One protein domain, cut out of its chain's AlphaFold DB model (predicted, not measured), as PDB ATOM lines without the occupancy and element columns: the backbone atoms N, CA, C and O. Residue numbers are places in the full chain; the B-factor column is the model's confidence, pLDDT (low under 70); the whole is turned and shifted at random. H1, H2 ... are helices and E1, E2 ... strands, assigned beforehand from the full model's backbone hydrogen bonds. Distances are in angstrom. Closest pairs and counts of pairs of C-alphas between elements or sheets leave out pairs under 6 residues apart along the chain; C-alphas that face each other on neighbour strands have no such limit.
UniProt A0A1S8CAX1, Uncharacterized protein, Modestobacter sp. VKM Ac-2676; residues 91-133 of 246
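Overview. This is residues 91 to 133 of the 246 residues of an uncharacterized protein of Modestobacter sp. VKM Ac-2676 (UniProt A0A1S8CAX1). Little regular structure: a flat, loose run of loops with a small two-stranded hairpin, E1 and E2, toward one end and one short helix, H1, toward the other. The printed part has 43 residues, of which 12 are in named elements, in the order E1, E2, H1; the class is mixed, and the sheet E1 - E2 is antiparallel. The radius of gyration of the C-alphas is 12.4 A, and the spans are 37 by 22 by 9 A.

Arrangement. E1, residues 102 to 104, and E2, residues 112 to 114, form a hairpin, antiparallel at 138 degrees. C-alphas 103 and 113 face each other at 4.6 A. N 104 and O 112, 2.8 A apart, are within hydrogen-bond range. H1, residues 125 to 130, is apart from E1; in H1 every O i to N i+4 pair is within hydrogen-bond range.

Along the chain. E1 begins at C-alpha 102 (220.447, 275.897, 362.151) and measures 6.7 A. E2 measures 6.5 A. H1 measures 8.5 A and ends at C-alpha 130 (205.687, 288.382, 369.204).

Size, cuts and confidence. The C-alphas farthest apart, Pro 109 and Thr 133, are 37.5 A apart. The printed part has no cut, and both links are short. Residues 97 to 99 and 132 to 133 are under pLDDT 70.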
ATOM      1  N   PRO A  91     230.995 267.257 369.770       84.06
ATOM      2  CA  PRO A  91     230.124 268.178 370.481       84.06
ATOM      3  C   PRO A  91     229.037 267.426 371.258       84.06
ATOM      4  O   PRO A  91     228.309 266.589 370.717       84.06
ATOM      5  N   THR A  92     228.889 267.750 372.540       82.56
ATOM      6  CA  THR A  92     227.853 267.166 373.398       82.56
ATOM      7  C   THR A  92     226.483 267.758 373.076       82.56
ATOM      8  O   THR A  92     226.352 268.977 372.983       82.56
ATOM      9  N   GLY A  93     225.452 266.918 372.970       78.12
ATOM     10  CA  GLY A  93     224.070 267.373 372.765       78.12
ATOM     11  C   GLY A  93     223.688 267.650 371.307       78.12
ATOM     12  O   GLY A  93     222.619 268.191 371.055       78.12
ATOM     13  N   LEU A  94     224.501 267.269 370.314       76.69
ATOM     14  CA  LEU A  94     224.057 267.351 368.916       76.69
ATOM     15  C   LEU A  94     222.755 266.566 368.713       76.69
ATOM     16  O   LEU A  94     222.662 265.391 369.057       76.69
ATOM     17  N   GLY A  95     221.755 267.233 368.137       71.31
ATOM     18  CA  GLY A  95     220.437 266.650 367.891       71.31
ATOM     19  C   GLY A  95     219.525 266.580 369.119       71.31
ATOM     20  O   GLY A  95     218.412 266.074 368.990       71.31
ATOM     21  N   THR A  96     219.943 267.086 370.286       76.50
ATOM     22  CA  THR A  96     219.041 267.233 371.434       76.50
ATOM     23  C   THR A  96     218.276 268.558 371.371       76.50
ATOM     24  O   THR A  96     218.811 269.546 370.854       76.50
ATOM     25  N   PRO A  97     217.063 268.611 371.951       67.69
ATOM     26  CA  PRO A  97     216.381 269.863 372.273       67.69
ATOM     27  C   PRO A  97     217.354 270.890 372.883       67.69
ATOM     28  O   PRO A  97     218.149 270.554 373.765       67.69
ATOM     29  N   GLY A  98     217.363 272.109 372.344       66.69
ATOM     30  CA  GLY A  98     218.141 273.238 372.861       66.69
ATOM     31  C   GLY A  98     219.560 273.377 372.307       66.69
ATOM     32  O   GLY A  98     220.209 274.384 372.577       66.69
ATOM     33  N   ALA A  99     220.045 272.433 371.492       69.19
ATOM     34  CA  ALA A  99     221.397 272.480 370.917       69.19
ATOM     35  C   ALA A  99     221.543 273.398 369.687       69.19
ATOM     36  O   ALA A  99     222.650 273.596 369.182       69.19
ATOM     37  N   GLY A 100     220.438 273.964 369.201       74.69
ATOM     38  CA  GLY A 100     220.405 274.639 367.911       74.69
ATOM     39  C   GLY A 100     220.210 273.646 366.764       74.69
ATOM     40  O   GLY A 100     220.773 272.553 366.778       74.69
ATOM     41  N   HIS A 101     219.426 274.010 365.752       80.56
ATOM     42  CA  HIS A 101     219.229 273.180 364.551       80.56
ATOM     43  C   HIS A 101     219.557 273.914 363.247       80.56
ATOM     44  O   HIS A 101     219.493 273.326 362.160       80.56
ATOM     45  N   LEU A 102     219.944 275.191 363.319       84.50
ATOM     46  CA  LEU A 102     220.447 275.897 362.151       84.50
ATOM     47  C   LEU A 102     221.805 275.335 361.740       84.50
ATOM     48  O   LEU A 102     222.702 275.148 362.552       84.50
ATOM     49  N   VAL A 103     221.976 275.120 360.437       85.12
ATOM     50  CA  VAL A 103     223.228 274.615 359.868       85.12
ATOM     51  C   VAL A 103     223.813 275.661 358.934       85.12
ATOM     52  O   VAL A 103     223.154 276.115 357.995       85.12
ATOM     53  N   LYS A 104     225.071 276.026 359.173       85.38
ATOM     54  CA  LYS A 104     225.877 276.898 358.313       85.38
ATOM     55  C   LYS A 104     226.756 276.044 357.407       85.38
ATOM     56  O   LYS A 104     227.278 275.022 357.836       85.38
ATOM     57  N   GLY A 105     226.902 276.453 356.145       84.81
ATOM     58  CA  GLY A 105     227.687 275.695 355.164       84.81
ATOM     59  C   GLY A 105     227.069 274.344 354.783       84.81
ATOM     60  O   GLY A 105     227.816 273.405 354.519       84.81
ATOM     61  N   ARG A 106     225.729 274.230 354.775       86.31
ATOM     62  CA  ARG A 106     224.993 273.006 354.390       86.31
ATOM     63  C   ARG A 106     225.563 272.393 353.107       86.31
ATOM     64  O   ARG A 106     225.839 273.121 352.154       86.31
ATOM     65  N   TYR A 107     225.700 271.066 353.090       86.31
ATOM     66  CA  TYR A 107     226.256 270.283 351.974       86.31
ATOM     67  C   TYR A 107     227.753 270.498 351.708       86.31
ATOM     68  O   TYR A 107     228.275 270.009 350.705       86.31
ATOM     69  N   THR A 108     228.465 271.202 352.592       87.50
ATOM     70  CA  THR A 108     229.932 271.267 352.561       87.50
ATOM     71  C   THR A 108     230.531 270.333 353.617       87.50
ATOM     72  O   THR A 108     229.888 270.083 354.637       87.50
ATOM     73  N   PRO A 109     231.773 269.848 353.432       87.50
ATOM     74  CA  PRO A 109     232.436 268.981 354.414       87.50
ATOM     75  C   PRO A 109     232.632 269.604 355.805       87.50
ATOM     76  O   PRO A 109     232.918 268.882 356.750       87.50
ATOM     77  N   LEU A 110     232.501 270.929 355.928       87.56
ATOM     78  CA  LEU A 110     232.667 271.685 357.175       87.56
ATOM     79  C   LEU A 110     231.354 272.365 357.587       87.56
ATOM     80  O   LEU A 110     231.355 273.516 358.022       87.56
ATOM     81  N   GLN A 111     230.220 271.697 357.377       88.69
ATOM     82  CA  GLN A 111     228.936 272.201 357.849       88.69
ATOM     83  C   GLN A 111     228.881 272.193 359.382       88.69
ATOM     84  O   GLN A 111     229.343 271.247 360.016       88.69
ATOM     85  N   VAL A 112     228.310 273.240 359.976       86.69
ATOM     86  CA  VAL A 112     228.309 273.432 361.436       86.69
ATOM     87  C   VAL A 112     226.913 273.756 361.940       86.69
ATOM     88  O   VAL A 112     226.203 274.551 361.317       86.69
ATOM     89  N   THR A 113     226.533 273.164 363.069       86.12
ATOM     90  CA  THR A 113     225.294 273.501 363.775       86.12
ATOM     91  C   THR A 113     225.512 274.745 364.628       86.12
ATOM     92  O   THR A 113     226.530 274.880 365.303       86.12
ATOM     93  N   VAL A 114     224.564 275.672 364.581       83.88
ATOM     94  CA  VAL A 114     224.530 276.882 365.401       83.88
ATOM     95  C   VAL A 114     223.126 277.060 365.957       83.88
ATOM     96  O   VAL A 114     222.158 276.643 365.328       83.88
ATOM     97  N   GLN A 115     223.012 277.717 367.107       82.25
ATOM     98  CA  GLN A 115     221.721 278.107 367.657       82.25
ATOM     99  C   GLN A 115     221.342 279.505 367.160       82.25
ATOM    100  O   GLN A 115     222.043 280.488 367.420       82.25
ATOM    101  N   GLY A 116     220.242 279.591 366.417       83.56
ATOM    102  CA  GLY A 116     219.586 280.853 366.087       83.56
ATOM    103  C   GLY A 116     218.869 281.428 367.300       83.56
ATOM    104  O   GLY A 116     218.255 280.696 368.068       83.56
ATOM    105  N   VAL A 117     218.925 282.750 367.464       83.00
ATOM    106  CA  VAL A 117     218.248 283.451 368.570       83.00
ATOM    107  C   VAL A 117     216.719 283.359 368.479       83.00
ATOM    108  O   VAL A 117     216.030 283.560 369.466       83.00
ATOM    109  N   ASP A 118     216.192 283.075 367.292       80.06
ATOM    110  CA  ASP A 118     214.776 282.915 366.978       80.06
ATOM    111  C   ASP A 118     214.283 281.463 367.096       80.06
ATOM    112  O   ASP A 118     213.083 281.216 366.963       80.06
ATOM    113  N   GLU A 119     215.166 280.496 367.367       84.25
ATOM    114  CA  GLU A 119     214.770 279.093 367.508       84.25
ATOM    115  C   GLU A 119     213.859 278.872 368.724       84.25
ATOM    116  O   GLU A 119     214.050 279.496 369.767       84.25
ATOM    117  N   GLN A 120     212.905 277.939 368.592       83.38
ATOM    118  CA  GLN A 120     211.837 277.658 369.572       83.38
ATOM    119  C   GLN A 120     212.338 277.388 370.991       83.38
ATOM    120  O   GLN A 120     211.651 277.689 371.961       83.38
ATOM    121  N   GLU A 121     213.542 276.838 371.107       79.81
ATOM    122  CA  GLU A 121     214.123 276.420 372.383       79.81
ATOM    123  C   GLU A 121     215.000 277.488 373.043       79.81
ATOM    124  O   GLU A 121     215.657 277.231 374.051       79.81
ATOM    125  N   THR A 122     215.025 278.697 372.486       82.44
ATOM    126  CA  THR A 122     215.739 279.823 373.087       82.44
ATOM    127  C   THR A 122     214.843 280.624 374.023       82.44
ATOM    128  O   THR A 122     213.652 280.811 373.782       82.44
ATOM    129  N   GLU A 123     215.447 281.211 375.058       84.25
ATOM    130  CA  GLU A 123     214.765 282.132 375.980       84.25
ATOM    131  C   GLU A 123     214.202 283.392 375.289       84.25
ATOM    132  O   GLU A 123     213.382 284.114 375.856       84.25
ATOM    133  N   HIS A 124     214.645 283.674 374.062       83.81
ATOM    134  CA  HIS A 124     214.251 284.843 373.285       83.81
ATOM    135  C   HIS A 124     213.149 284.551 372.261       83.81
ATOM    136  O   HIS A 124     212.620 285.499 371.675       83.81
ATOM    137  N   HIS A 125     212.769 283.281 372.074       84.94
ATOM    138  CA  HIS A 125     211.832 282.866 371.036       84.94
ATOM    139  C   HIS A 125     210.502 283.614 371.109       84.94
ATOM    140  O   HIS A 125     210.110 284.258 370.141       84.94
ATOM    141  N   GLU A 126     209.830 283.588 372.264       86.06
ATOM    142  CA  GLU A 126     208.521 284.233 372.423       86.06
ATOM    143  C   GLU A 126     208.594 285.742 372.165       86.06
ATOM    144  O   GLU A 126     207.723 286.310 371.506       86.06
ATOM    145  N   ALA A 127     209.663 286.395 372.633       86.50
ATOM    146  CA  ALA A 127     209.869 287.826 372.440       86.50
ATOM    147  C   ALA A 127     210.075 288.182 370.961       86.50
ATOM    148  O   ALA A 127     209.538 289.185 370.489       86.50
ATOM    149  N   ILE A 128     210.828 287.362 370.224       84.00
ATOM    150  CA  ILE A 128     211.076 287.559 368.792       84.00
ATOM    151  C   ILE A 128     209.831 287.215 367.971       84.00
ATOM    152  O   ILE A 128     209.458 287.987 367.093       84.00
ATOM    153  N   ALA A 129     209.143 286.116 368.283       85.50
ATOM    154  CA  ALA A 129     207.926 285.693 367.593       85.50
ATOM    155  C   ALA A 129     206.775 286.700 367.767       85.50
ATOM    156  O   ALA A 129     206.002 286.937 366.837       85.50
ATOM    157  N   ALA A 130     206.670 287.334 368.941       84.44
ATOM    158  CA  ALA A 130     205.687 288.382 369.204       84.44
ATOM    159  C   ALA A 130     206.054 289.742 368.573       84.44
ATOM    160  O   ALA A 130     205.187 290.610 368.423       84.44
ATOM    161  N   ALA A 131     207.321 289.957 368.200       81.12
ATOM    162  CA  ALA A 131     207.782 291.219 367.637       81.12
ATOM    163  C   ALA A 131     207.299 291.388 366.187       81.12
ATOM    164  O   ALA A 131     207.777 290.742 365.260       81.12
ATOM    165  N   ARG A 132     206.361 292.317 365.968       67.00
ATOM    166  CA  ARG A 132     205.843 292.646 364.623       67.00
ATOM    167  C   ARG A 132     206.581 293.799 363.946       67.00
ATOM    168  O   ARG A 132     206.498 293.956 362.733       67.00
ATOM    169  N   THR A 133     207.265 294.632 364.729       67.50
ATOM    170  CA  THR A 133     208.071 295.764 364.254       67.50
ATOM    171  C   THR A 133     209.280 295.931 365.170       67.50
ATOM    172  O   THR A 133     209.207 295.609 366.354       67.50
TER     173      THR A 133